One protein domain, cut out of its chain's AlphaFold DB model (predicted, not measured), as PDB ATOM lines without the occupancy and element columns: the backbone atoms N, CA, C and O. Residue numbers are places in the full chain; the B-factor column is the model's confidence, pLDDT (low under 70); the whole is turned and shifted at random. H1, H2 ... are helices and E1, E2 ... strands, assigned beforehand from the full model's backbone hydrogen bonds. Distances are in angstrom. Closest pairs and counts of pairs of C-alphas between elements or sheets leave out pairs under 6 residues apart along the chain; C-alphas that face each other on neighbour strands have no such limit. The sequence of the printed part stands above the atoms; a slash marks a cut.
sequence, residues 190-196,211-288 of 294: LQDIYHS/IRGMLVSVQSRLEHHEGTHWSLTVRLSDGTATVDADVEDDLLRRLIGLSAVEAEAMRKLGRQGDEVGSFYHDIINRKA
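Overview. This is residues 190 to 196 and 211 to 288 of the 294 residues of a protein of Rodentolepis nana (UniProt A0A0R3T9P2). A small twisted sheet of three strands, E1, E2 and E3, forms one end of a long, thin shape, and H3 and H4 run on from the other side of it nearly in one line as a helical arm, whose residues 268 to 288 stick out free. The short helix H2 lies between the sheet and the arm, a long loop of residues 219 to 232 reaches out from the sheet toward H2 and H3, and H1 only grazes the sheet at its far end. The printed part has 85 residues, with four named helices and three named strands in the order H1 E1 E2 E3 H2 H3 H4, and its class is mixed, helices and strands. The sheet has the order E1 - E2 - E3 and is antiparallel. The whole is extended, with a radius of gyration of the C-alphas of 21.8 A and spans of 77 by 20 by 17 A, the arm making much of the length.

Arrangement. E1, residues 214 to 218, E2, residues 233 to 237, and E3, residues 242 to 246, form a meander, each strand the antiparallel neighbour of the one before. E1 and E2 are a hairpin at 147 degrees between directions, with N 216 and O 235 within hydrogen-bond range at 2.8 A. E2 and E3 are a hairpin at 150 degrees, with N 236 and O 243 at 2.8 A. The sheet is only just strongly twisted, with C-alphas up to 4.0 A off its best plane. H1, residues 190 to 196, only grazes the sheet with residues 190 to 194; its closest C-alphas to E3 are those of Leu 190 and Thr 242, 7.4 A apart. H2, residues 249 to 256, is not on the sheet. H3, residues 260 to 272, is close to H2 but not clearly touching, the closest C-alphas being those of Arg 253 and Ala 260 at 7.6 A; they run the same way at a steep tilt of 57 degrees. H4, residues 275 to 288, and H3 meet only through their link. H2 and H4 are apart. In H1, H2 and H3 every O i to N i+4 pair is within hydrogen-bond range; in H4, 7 of 10 are.

Along the chain. H1 begins at C-alpha 190, (-43.893, -1.846, -66.599), and measures 9.9 A. E1 measures 11.6 A, E2 13.6 A, E3 13.4 A and H2 10.2 A. H3 begins at C-alpha 260, (-22.002, -1.320, -45.114), and measures 18.5 A. H4, at 21.5 A, ends at C-alpha 288, (8.802, -27.381, -25.038).

Size, cuts and confidence. The two C-alphas farthest apart are those of Ser 196 and Ala 288, 78.4 A. Residues 197 to 210 are not printed, and C-alphas 196 and 211 are 14.5 A apart across this cut. The link from E1 to E2, 14 residues, is long. Mean pLDDT of the printed part is 87.6, and residues 272 to 288 are under 70.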
ATOM      1  N   LEU A 190     -45.216  -1.724 -65.983       96.62
ATOM      2  CA  LEU A 190     -43.893  -1.846 -66.599       96.62
ATOM      3  C   LEU A 190     -43.979  -1.898 -68.128       96.62
ATOM      4  O   LEU A 190     -43.150  -1.288 -68.806       96.62
ATOM      5  N   GLN A 191     -45.001  -2.563 -68.676       96.25
ATOM      6  CA  GLN A 191     -45.255  -2.576 -70.116       96.25
ATOM      7  C   GLN A 191     -45.547  -1.165 -70.668       96.25
ATOM      8  O   GLN A 191     -44.968  -0.770 -71.683       96.25
ATOM      9  N   ASP A 192     -46.385  -0.379 -69.984       93.94
ATOM     10  CA  ASP A 192     -46.735   0.986 -70.401       93.94
ATOM     11  C   ASP A 192     -45.513   1.919 -70.343       93.94
ATOM     12  O   ASP A 192     -45.265   2.678 -71.283       93.94
ATOM     13  N   ILE A 193     -44.700   1.809 -69.283       93.25
ATOM     14  CA  ILE A 193     -43.432   2.546 -69.126       93.25
ATOM     15  C   ILE A 193     -42.444   2.166 -70.245       93.25
ATOM     16  O   ILE A 193     -41.804   3.025 -70.851       93.25
ATOM     17  N   TYR A 194     -42.335   0.879 -70.585       92.38
ATOM     18  CA  TYR A 194     -41.471   0.424 -71.676       92.38
ATOM     19  C   TYR A 194     -41.906   0.973 -73.046       92.38
ATOM     20  O   TYR A 194     -41.061   1.324 -73.878       92.38
ATOM     21  N   HIS A 195     -43.213   1.092 -73.293       91.62
ATOM     22  CA  HIS A 195     -43.731   1.708 -74.514       91.62
ATOM     23  C   HIS A 195     -43.562   3.238 -74.526       91.62
ATOM     24  O   HIS A 195     -43.175   3.784 -75.565       91.62
ATOM     25  N   SER A 196     -43.765   3.933 -73.399       89.56
ATOM     26  CA  SER A 196     -43.566   5.390 -73.314       89.56
ATOM     27  C   SER A 196     -42.104   5.776 -73.571       89.56
ATOM     28  O   SER A 196     -41.838   6.671 -74.380       89.56
ATOM     29  N   ILE A 211     -44.688   1.724 -59.358       96.00
ATOM     30  CA  ILE A 211     -45.259   0.457 -59.832       96.00
ATOM     31  C   ILE A 211     -45.822  -0.333 -58.651       96.00
ATOM     32  O   ILE A 211     -45.403  -0.148 -57.506       96.00
ATOM     33  N   ARG A 212     -46.748  -1.254 -58.924       96.50
ATOM     34  CA  ARG A 212     -47.171  -2.281 -57.963       96.50
ATOM     35  C   ARG A 212     -46.709  -3.631 -58.476       96.50
ATOM     36  O   ARG A 212     -47.175  -4.069 -59.517       96.50
ATOM     37  N   GLY A 213     -45.806  -4.275 -57.751       96.12
ATOM     38  CA  GLY A 213     -45.233  -5.543 -58.175       96.12
ATOM     39  C   GLY A 213     -44.673  -6.361 -57.025       96.12
ATOM     40  O   GLY A 213     -44.723  -5.960 -55.862       96.12
ATOM     41  N   MET A 214     -44.149  -7.524 -57.383       98.06
ATOM     42  CA  MET A 214     -43.531  -8.499 -56.498       98.06
ATOM     43  C   MET A 214     -42.061  -8.671 -56.878       98.06
ATOM     44  O   MET A 214     -41.699  -8.596 -58.055       98.06
ATOM     45  N   LEU A 215     -41.218  -8.944 -55.883       98.06
ATOM     46  CA  LEU A 215     -39.872  -9.453 -56.119       98.06
ATOM     47  C   LEU A 215     -39.990 -10.908 -56.586       98.06
ATOM     48  O   LEU A 215     -40.583 -11.735 -55.898       98.06
ATOM     49  N   VAL A 216     -39.449 -11.202 -57.767       98.25
ATOM     50  CA  VAL A 216     -39.475 -12.535 -58.388       98.25
ATOM     51  C   VAL A 216     -38.255 -13.344 -57.972       98.25
ATOM     52  O   VAL A 216     -38.374 -14.510 -57.608       98.25
ATOM     53  N   SER A 217     -37.072 -12.732 -58.029       98.31
ATOM     54  CA  SER A 217     -35.815 -13.379 -57.661       98.31
ATOM     55  C   SER A 217     -34.703 -12.363 -57.425       98.31
ATOM     56  O   SER A 217     -34.742 -11.239 -57.920       98.31
ATOM     57  N   VAL A 218     -33.689 -12.773 -56.673       98.38
ATOM     58  CA  VAL A 218     -32.441 -12.025 -56.499       98.38
ATOM     59  C   VAL A 218     -31.490 -12.388 -57.649       98.38
ATOM     60  O   VAL A 218     -31.374 -13.566 -57.984       98.38
ATOM     61  N   GLN A 219     -30.852 -11.393 -58.274       98.38
ATOM     62  CA  GLN A 219     -29.990 -11.570 -59.457       98.38
ATOM     63  C   GLN A 219     -28.490 -11.492 -59.129       98.38
ATOM     64  O   GLN A 219     -27.691 -12.147 -59.796       98.38
ATOM     65  N   SER A 220     -28.096 -10.734 -58.099       98.38
ATOM     66  CA  SER A 220     -26.706 -10.636 -57.629       98.38
ATOM     67  C   SER A 220     -26.539 -11.202 -56.217       98.38
ATOM     68  O   SER A 220     -27.505 -11.432 -55.492       98.38
ATOM     69  N   ARG A 221     -25.294 -11.387 -55.770       98.12
ATOM     70  CA  ARG A 221     -25.031 -11.497 -54.328       98.12
ATOM     71  C   ARG A 221     -25.186 -10.109 -53.693       98.12
ATOM     72  O   ARG A 221     -25.025  -9.102 -54.378       98.12
ATOM     73  N   LEU A 222     -25.495 -10.071 -52.397       97.94
ATOM     74  CA  LEU A 222     -25.442  -8.839 -51.613       97.94
ATOM     75  C   LEU A 222     -23.972  -8.479 -51.369       97.94
ATOM     76  O   LEU A 222     -23.243  -9.251 -50.742       97.94
ATOM     77  N   GLU A 223     -23.548  -7.316 -51.853       97.25
ATOM     78  CA  GLU A 223     -22.184  -6.807 -51.701       97.25
ATOM     79  C   GLU A 223     -22.181  -5.528 -50.861       97.25
ATOM     80  O   GLU A 223     -23.127  -4.752 -50.915       97.25
ATOM     81  N   HIS A 224     -21.125  -5.315 -50.069       94.38
ATOM     82  CA  HIS A 224     -20.981  -4.150 -49.178       94.38
ATOM     83  C   HIS A 224     -19.795  -3.240 -49.554       94.38
ATOM     84  O   HIS A 224     -19.395  -2.395 -48.756       94.38
ATOM     85  N   HIS A 225     -19.173  -3.468 -50.720       95.94
ATOM     86  CA  HIS A 225     -18.099  -2.660 -51.326       95.94
ATOM     87  C   HIS A 225     -17.103  -2.033 -50.326       95.94
ATOM     88  O   HIS A 225     -17.016  -0.811 -50.201       95.94
ATOM     89  N   GLU A 226     -16.390  -2.881 -49.571       94.19
ATOM     90  CA  GLU A 226     -15.390  -2.497 -48.543       94.19
ATOM     91  C   GLU A 226     -15.906  -1.546 -47.445       94.19
ATOM     92  O   GLU A 226     -15.143  -0.846 -46.777       94.19
ATOM     93  N   GLY A 227     -17.220  -1.543 -47.247       94.75
ATOM     94  CA  GLY A 227     -17.937  -0.719 -46.289       94.75
ATOM     95  C   GLY A 227     -18.520   0.567 -46.868       94.75
ATOM     96  O   GLY A 227     -19.083   1.346 -46.112       94.75
ATOM     97  N   THR A 228     -18.407   0.822 -48.174       96.69
ATOM     98  CA  THR A 228     -18.882   2.089 -48.763       96.69
ATOM     99  C   THR A 228     -20.400   2.155 -48.931       96.69
ATOM    100  O   THR A 228     -20.984   3.184 -48.609       96.69
ATOM    101  N   HIS A 229     -21.028   1.087 -49.429       97.81
ATOM    102  CA  HIS A 229     -22.471   0.987 -49.670       97.81
ATOM    103  C   HIS A 229     -22.878  -0.471 -49.909       97.81
ATOM    104  O   HIS A 229     -22.044  -1.298 -50.290       97.81
ATOM    105  N   TRP A 230     -24.156  -0.780 -49.708       98.38
ATOM    106  CA  TRP A 230     -24.780  -2.021 -50.142       98.38
ATOM    107  C   TRP A 230     -25.165  -1.965 -51.623       98.38
ATOM    108  O   TRP A 230     -25.676  -0.955 -52.103       98.38
ATOM    109  N   SER A 231     -24.985  -3.084 -52.323       98.25
ATOM    110  CA  SER A 231     -25.458  -3.295 -53.692       98.25
ATOM    111  C   SER A 231     -26.172  -4.639 -53.814       98.25
ATOM    112  O   SER A 231     -25.710  -5.657 -53.284       98.25
ATOM    113  N   LEU A 232     -27.320  -4.631 -54.495       98.69
ATOM    114  CA  LEU A 232     -28.129  -5.812 -54.779       98.69
ATOM    115  C   LEU A 232     -28.983  -5.580 -56.032       98.69
ATOM    116  O   LEU A 232     -29.838  -4.696 -56.034       98.69
ATOM    117  N   THR A 233     -28.827  -6.421 -57.051       98.50
ATOM    118  CA  THR A 233     -29.724  -6.458 -58.216       98.50
ATOM    119  C   THR A 233     -30.815  -7.508 -57.994       98.50
ATOM    120  O   THR A 233     -30.540  -8.647 -57.600       98.50
ATOM    121  N   VAL A 234     -32.069  -7.150 -58.269       98.62
ATOM    122  CA  VAL A 234     -33.254  -8.011 -58.125       98.62
ATOM    123  C   VAL A 234     -34.115  -7.976 -59.386       98.62
ATOM    124  O   VAL A 234     -34.120  -6.990 -60.114       98.62
ATOM    125  N   ARG A 235     -34.895  -9.034 -59.625       98.56
ATOM    126  CA  ARG A 235     -35.928  -9.074 -60.663       98.56
ATOM    127  C   ARG A 235     -37.288  -8.787 -60.051       98.56
ATOM    128  O   ARG A 235     -37.714  -9.484 -59.129       98.56
ATOM    129  N   LEU A 236     -37.984  -7.798 -60.591       98.31
ATOM    130  CA  LEU A 236     -39.337  -7.401 -60.211       98.31
ATOM    131  C   LEU A 236     -40.333  -7.783 -61.312       98.31
ATOM    132  O   LEU A 236     -39.974  -7.832 -62.489       98.31
ATOM    133  N   SER A 237     -41.593  -8.011 -60.944       98.31
ATOM    134  CA  SER A 237     -42.709  -8.136 -61.890       98.31
ATOM    135  C   SER A 237     -43.976  -7.498 -61.340       98.31
ATOM    136  O   SER A 237     -44.305  -7.672 -60.170       98.31
ATOM    137  N   ASP A 238     -44.707  -6.791 -62.194       97.62
ATOM    138  CA  ASP A 238     -46.015  -6.188 -61.913       97.62
ATOM    139  C   ASP A 238     -47.192  -7.011 -62.476       97.62
ATOM    140  O   ASP A 238     -48.344  -6.587 -62.408       97.62
ATOM    141  N   GLY A 239     -46.905  -8.178 -63.063       97.50
ATOM    142  CA  GLY A 239     -47.868  -9.006 -63.791       97.50
ATOM    143  C   GLY A 239     -48.039  -8.649 -65.275       97.50
ATOM    144  O   GLY A 239     -48.631  -9.447 -65.998       97.50
ATOM    145  N   THR A 240     -47.495  -7.521 -65.751       98.00
ATOM    146  CA  THR A 240     -47.465  -7.160 -67.185       98.00
ATOM    147  C   THR A 240     -46.106  -7.439 -67.821       98.00
ATOM    148  O   THR A 240     -46.034  -7.914 -68.953       98.00
ATOM    149  N   ALA A 241     -45.018  -7.207 -67.082       97.94
ATOM    150  CA  ALA A 241     -43.659  -7.500 -67.516       97.94
ATOM    151  C   ALA A 241     -42.747  -7.880 -66.336       97.94
ATOM    152  O   ALA A 241     -43.166  -7.957 -65.177       97.94
ATOM    153  N   THR A 242     -41.473  -8.125 -66.640       98.06
ATOM    154  CA  THR A 242     -40.393  -8.303 -65.661       98.06
ATOM    155  C   THR A 242     -39.281  -7.302 -65.933       98.06
ATOM    156  O   THR A 242     -38.945  -7.079 -67.096       98.06
ATOM    157  N   VAL A 243     -38.665  -6.756 -64.888       97.62
ATOM    158  CA  VAL A 243     -37.509  -5.856 -64.999       97.62
ATOM    159  C   VAL A 243     -36.449  -6.225 -63.964       97.62
ATOM    160  O   VAL A 243     -36.792  -6.565 -62.832       97.62
ATOM    161  N   ASP A 244     -35.178  -6.165 -64.352       98.12
ATOM    162  CA  ASP A 244     -34.056  -6.229 -63.415       98.12
ATOM    163  C   ASP A 244     -33.737  -4.810 -62.932       98.12
ATOM    164  O   ASP A 244     -33.664  -3.881 -63.737       98.12
ATOM    165  N   ALA A 245     -33.607  -4.639 -61.620       97.31
ATOM    166  CA  ALA A 245     -33.447  -3.350 -60.964       97.31
ATOM    167  C   ALA A 245     -32.449  -3.449 -59.807       97.31
ATOM    168  O   ALA A 245     -32.451  -4.427 -59.054       97.31
ATOM    169  N   ASP A 246     -31.637  -2.411 -59.639       97.88
ATOM    170  CA  ASP A 246     -30.740  -2.275 -58.495       97.88
ATOM    171  C   ASP A 246     -31.485  -1.657 -57.307       97.88
ATOM    172  O   ASP A 246     -32.266  -0.712 -57.455       97.88
ATOM    173  N   VAL A 247     -31.264  -2.211 -56.116       98.12
ATOM    174  CA  VAL A 247     -31.876  -1.738 -54.871       98.12
ATOM    175  C   VAL A 247     -30.968  -0.696 -54.221       98.12
ATOM    176  O   VAL A 247     -29.781  -0.932 -54.016       98.12
ATOM    177  N   GLU A 248     -31.537   0.458 -53.875       97.75
ATOM    178  CA  GLU A 248     -30.828   1.569 -53.231       97.75
ATOM    179  C   GLU A 248     -30.220   1.170 -51.871       97.75
ATOM    180  O   GLU A 248     -30.898   0.553 -51.042       97.75
ATOM    181  N   ASP A 249     -28.977   1.598 -51.606       98.06
ATOM    182  CA  ASP A 249     -28.267   1.387 -50.330       98.06
ATOM    183  C   ASP A 249     -29.117   1.789 -49.117       98.06
ATOM    184  O   ASP A 249     -29.239   1.027 -48.163       98.06
ATOM    185  N   ASP A 250     -29.794   2.937 -49.177       98.19
ATOM    186  CA  ASP A 250     -30.649   3.413 -48.091       98.19
ATOM    187  C   ASP A 250     -31.830   2.481 -47.800       98.19
ATOM    188  O   ASP A 250     -32.268   2.380 -46.653       98.19
ATOM    189  N   LEU A 251     -32.371   1.793 -48.809       97.69
ATOM    190  CA  LEU A 251     -33.399   0.774 -48.608       97.69
ATOM    191  C   LEU A 251     -32.791  -0.519 -48.047       97.69
ATOM    192  O   LEU A 251     -33.317  -1.051 -47.070       97.69
ATOM    193  N   LEU A 252     -31.662  -0.981 -48.592       98.25
ATOM    194  CA  LEU A 252     -30.951  -2.169 -48.100       98.25
ATOM    195  C   LEU A 252     -30.528  -2.001 -46.632       98.25
ATOM    196  O   LEU A 252     -30.865  -2.837 -45.799       98.25
ATOM    197  N   ARG A 253     -29.910  -0.872 -46.281       97.81
ATOM    198  CA  ARG A 253     -29.525  -0.480 -44.917       97.81
ATOM    199  C   ARG A 253     -30.703  -0.512 -43.940       97.81
ATOM    200  O   ARG A 253     -30.562  -1.029 -42.833       97.81
ATOM    201  N   ARG A 254     -31.876  -0.010 -44.348       98.25
ATOM    202  CA  ARG A 254     -33.113  -0.053 -43.539       98.25
ATOM    203  C   ARG A 254     -33.666  -1.469 -43.354       98.25
ATOM    204  O   ARG A 254     -34.224  -1.744 -42.299       98.25
ATOM    205  N   LEU A 255     -33.530  -2.342 -44.352       97.62
ATOM    206  CA  LEU A 255     -34.009  -3.729 -44.298       97.62
ATOM    207  C   LEU A 255     -33.059  -4.659 -43.525       97.62
ATOM    208  O   LEU A 255     -33.521  -5.547 -42.818       97.62
ATOM    209  N   ILE A 256     -31.747  -4.448 -43.650       97.25
ATOM    210  CA  ILE A 256     -30.698  -5.224 -42.970       97.25
ATOM    211  C   ILE A 256     -30.546  -4.782 -41.505       97.25
ATOM    212  O   ILE A 256     -30.203  -5.590 -40.647       97.25
ATOM    213  N   GLY A 257     -30.784  -3.499 -41.209       97.81
ATOM    214  CA  GLY A 257     -30.540  -2.905 -39.890       97.81
ATOM    215  C   GLY A 257     -29.073  -2.549 -39.621       97.81
ATOM    216  O   GLY A 257     -28.748  -2.146 -38.509       97.81
ATOM    217  N   LEU A 258     -28.197  -2.675 -40.625       96.56
ATOM    218  CA  LEU A 258     -26.777  -2.317 -40.578       96.56
ATOM    219  C   LEU A 258     -26.372  -1.597 -41.869       96.56
ATOM    220  O   LEU A 258     -26.791  -1.972 -42.967       96.56
ATOM    221  N   SER A 259     -25.517  -0.585 -41.755       97.38
ATOM    222  CA  SER A 259     -24.810   0.001 -42.896       97.38
ATOM    223  C   SER A 259     -23.649  -0.883 -43.357       97.38
ATOM    224  O   SER A 259     -23.126  -1.710 -42.605       97.38
ATOM    225  N   ALA A 260     -23.195  -0.663 -44.592       97.25
ATOM    226  CA  ALA A 260     -22.002  -1.320 -45.114       97.25
ATOM    227  C   ALA A 260     -20.760  -1.033 -44.241       97.25
ATOM    228  O   ALA A 260     -19.971  -1.945 -43.984       97.25
ATOM    229  N   VAL A 261     -20.611   0.198 -43.730       97.25
ATOM    230  CA  VAL A 261     -19.495   0.611 -42.853       97.25
ATOM    231  C   VAL A 261     -19.464  -0.221 -41.569       97.25
ATOM    232  O   VAL A 261     -18.405  -0.695 -41.158       97.25
ATOM    233  N   GLU A 262     -20.623  -0.419 -40.938       96.75
ATOM    234  CA  GLU A 262     -20.749  -1.203 -39.705       96.75
ATOM    235  C   GLU A 262     -20.447  -2.682 -39.960       96.75
ATOM    236  O   GLU A 262     -19.668  -3.283 -39.218       96.75
ATOM    237  N   ALA A 263     -20.964  -3.248 -41.057       95.44
ATOM    238  CA  ALA A 263     -20.649  -4.615 -41.469       95.44
ATOM    239  C   ALA A 263     -19.142  -4.812 -41.737       95.44
ATOM    240  O   ALA A 263     -18.560  -5.814 -41.317       95.44
ATOM    241  N   GLU A 264     -18.474  -3.840 -42.369       95.88
ATOM    242  CA  GLU A 264     -17.021  -3.852 -42.575       95.88
ATOM    243  C   GLU A 264     -16.247  -3.787 -41.251       95.88
ATOM    244  O   GLU A 264     -15.276  -4.524 -41.060       95.88
ATOM    245  N   ALA A 265     -16.668  -2.923 -40.324       94.44
ATOM    246  CA  ALA A 265     -16.046  -2.792 -39.010       94.44
ATOM    247  C   ALA A 265     -16.181  -4.088 -38.192       94.44
ATOM    248  O   ALA A 265     -15.188  -4.575 -37.653       94.44
ATOM    249  N   MET A 266     -17.372  -4.697 -38.177       93.69
ATOM    250  CA  MET A 266     -17.619  -6.001 -37.551       93.69
ATOM    251  C   MET A 266     -16.759  -7.105 -38.180       93.69
ATOM    252  O   MET A 266     -16.163  -7.909 -37.464       93.69
ATOM    253  N   ARG A 267     -16.628  -7.118 -39.514       90.94
ATOM    254  CA  ARG A 267     -15.790  -8.075 -40.253       90.94
ATOM    255  C   ARG A 267     -14.305  -7.951 -39.900       90.94
ATOM    256  O   ARG A 267     -13.628  -8.967 -39.757       90.94
ATOM    257  N   LYS A 268     -13.793  -6.724 -39.754       92.00
ATOM    258  CA  LYS A 268     -12.410  -6.462 -39.316       92.00
ATOM    259  C   LYS A 268     -12.196  -6.870 -37.858       92.00
ATOM    260  O   LYS A 268     -11.230  -7.569 -37.572       92.00
ATOM    261  N   LEU A 269     -13.124  -6.510 -36.968       89.88
ATOM    262  CA  LEU A 269     -13.070  -6.865 -35.549       89.88
ATOM    263  C   LEU A 269     -13.083  -8.388 -35.335       89.88
ATOM    264  O   LEU A 269     -12.260  -8.904 -34.585       89.88
ATOM    265  N   GLY A 270     -13.957  -9.112 -36.043       82.81
ATOM    266  CA  GLY A 270     -14.040 -10.574 -35.965       82.81
ATOM    267  C   GLY A 270     -12.753 -11.282 -36.401       82.81
ATOM    268  O   GLY A 270     -12.355 -12.258 -35.777       82.81
ATOM    269  N   ARG A 271     -12.051 -10.755 -37.415       74.94
ATOM    270  CA  ARG A 271     -10.734 -11.276 -37.834       74.94
ATOM    271  C   ARG A 271      -9.635 -11.003 -36.808       74.94
ATOM    272  O   ARG A 271      -8.739 -11.819 -36.643       74.94
ATOM    273  N   GLN A 272      -9.713  -9.881 -36.098       60.62
ATOM    274  CA  GLN A 272      -8.691  -9.479 -35.132       60.62
ATOM    275  C   GLN A 272      -8.715 -10.314 -33.835       60.62
ATOM    276  O   GLN A 272      -7.712 -10.369 -33.127       60.62
ATOM    277  N   GLY A 273      -9.825 -11.005 -33.545       56.59
ATOM    278  CA  GLY A 273      -9.899 -11.997 -32.463       56.59
ATOM    279  C   GLY A 273      -9.168 -13.314 -32.764       56.59
ATOM    280  O   GLY A 273      -8.715 -13.979 -31.836       56.59
ATOM    281  N   ASP A 274      -9.009 -13.666 -34.042       55.78
ATOM    282  CA  ASP A 274      -8.449 -14.952 -34.489       55.78
ATOM    283  C   ASP A 274      -6.907 -14.974 -34.387       55.78
ATOM    284  O   ASP A 274      -6.288 -15.968 -34.004       55.78
ATOM    285  N   GLU A 275      -6.259 -13.824 -34.618       54.53
ATOM    286  CA  GLU A 275      -4.794 -13.692 -34.555       54.53
ATOM    287  C   GLU A 275      -4.222 -13.916 -33.141       54.53
ATOM    288  O   GLU A 275      -3.083 -14.362 -32.991       54.53
ATOM    289  N   VAL A 276      -5.016 -13.675 -32.090       54.12
ATOM    290  CA  VAL A 276      -4.588 -13.873 -30.692       54.12
ATOM    291  C   VAL A 276      -4.426 -15.364 -30.360       54.12
ATOM    292  O   VAL A 276      -3.539 -15.720 -29.582       54.12
ATOM    293  N   GLY A 277      -5.209 -16.250 -30.988       51.62
ATOM    294  CA  GLY A 277      -5.099 -17.703 -30.800       51.62
ATOM    295  C   GLY A 277      -3.762 -18.279 -31.284       51.62
ATOM    296  O   GLY A 277      -3.214 -19.193 -30.665       51.62
ATOM    297  N   SER A 278      -3.181 -17.693 -32.337       51.62
ATOM    298  CA  SER A 278      -1.911 -18.147 -32.921       51.62
ATOM    299  C   SER A 278      -0.699 -17.867 -32.018       51.62
ATOM    300  O   SER A 278       0.185 -18.714 -31.866       51.62
ATOM    301  N   PHE A 279      -0.673 -16.717 -31.331       51.50
ATOM    302  CA  PHE A 279       0.458 -16.338 -30.473       51.50
ATOM    303  C   PHE A 279       0.630 -17.248 -29.249       51.50
ATOM    304  O   PHE A 279       1.762 -17.566 -28.879       51.50
ATOM    305  N   TYR A 280      -0.462 -17.710 -28.633       50.88
ATOM    306  CA  TYR A 280      -0.362 -18.642 -27.506       50.88
ATOM    307  C   TYR A 280       0.143 -20.023 -27.940       50.88
ATOM    308  O   TYR A 280       0.921 -20.641 -27.210       50.88
ATOM    309  N   HIS A 281      -0.208 -20.476 -29.147       52.16
ATOM    310  CA  HIS A 281       0.239 -21.771 -29.656       52.16
ATOM    311  C   HIS A 281       1.745 -21.795 -29.995       52.16
ATOM    312  O   HIS A 281       2.416 -22.798 -29.729       52.16
ATOM    313  N   ASP A 282       2.306 -20.690 -30.508       51.50
ATOM    314  CA  ASP A 282       3.745 -20.592 -30.820       51.50
ATOM    315  C   ASP A 282       4.614 -20.422 -29.552       51.50
ATOM    316  O   ASP A 282       5.717 -20.968 -29.458       51.50
ATOM    317  N   ILE A 283       4.107 -19.739 -28.515       55.09
ATOM    318  CA  ILE A 283       4.805 -19.597 -27.221       55.09
ATOM    319  C   ILE A 283       4.878 -20.934 -26.464       55.09
ATOM    320  O   ILE A 283       5.913 -21.236 -25.859       55.09
ATOM    321  N   ILE A 284       3.816 -21.747 -26.503       56.19
ATOM    322  CA  ILE A 284       3.802 -23.078 -25.870       56.19
ATOM    323  C   ILE A 284       4.824 -24.002 -26.551       56.19
ATOM    324  O   ILE A 284       5.649 -24.611 -25.865       56.19
ATOM    325  N   ASN A 285       4.864 -24.024 -27.888       50.81
ATOM    326  CA  ASN A 285       5.824 -24.839 -28.638       50.81
ATOM    327  C   ASN A 285       7.288 -24.418 -28.405       50.81
ATOM    328  O   ASN A 285       8.158 -25.281 -28.278       50.81
ATOM    329  N   ARG A 286       7.590 -23.119 -28.256       52.19
ATOM    330  CA  ARG A 286       8.968 -22.673 -27.955       52.19
ATOM    331  C   ARG A 286       9.455 -23.046 -26.553       52.19
ATOM    332  O   ARG A 286      10.652 -23.255 -26.383       52.19
ATOM    333  N   LYS A 287       8.566 -23.172 -25.558       49.06
ATOM    334  CA  LYS A 287       8.938 -23.628 -24.200       49.06
ATOM    335  C   LYS A 287       9.144 -25.142 -24.085       49.06
ATOM    336  O   LYS A 287       9.825 -25.582 -23.158       49.06
ATOM    337  N   ALA A 288       8.595 -25.932 -25.008       52.56
ATOM    338  CA  ALA A 288       8.802 -27.381 -25.038       52.56
ATOM    339  C   ALA A 288      10.219 -27.772 -25.505       52.56
ATOM    340  O   ALA A 288      10.768 -28.766 -25.039       52.56
TER     341      ALA A 288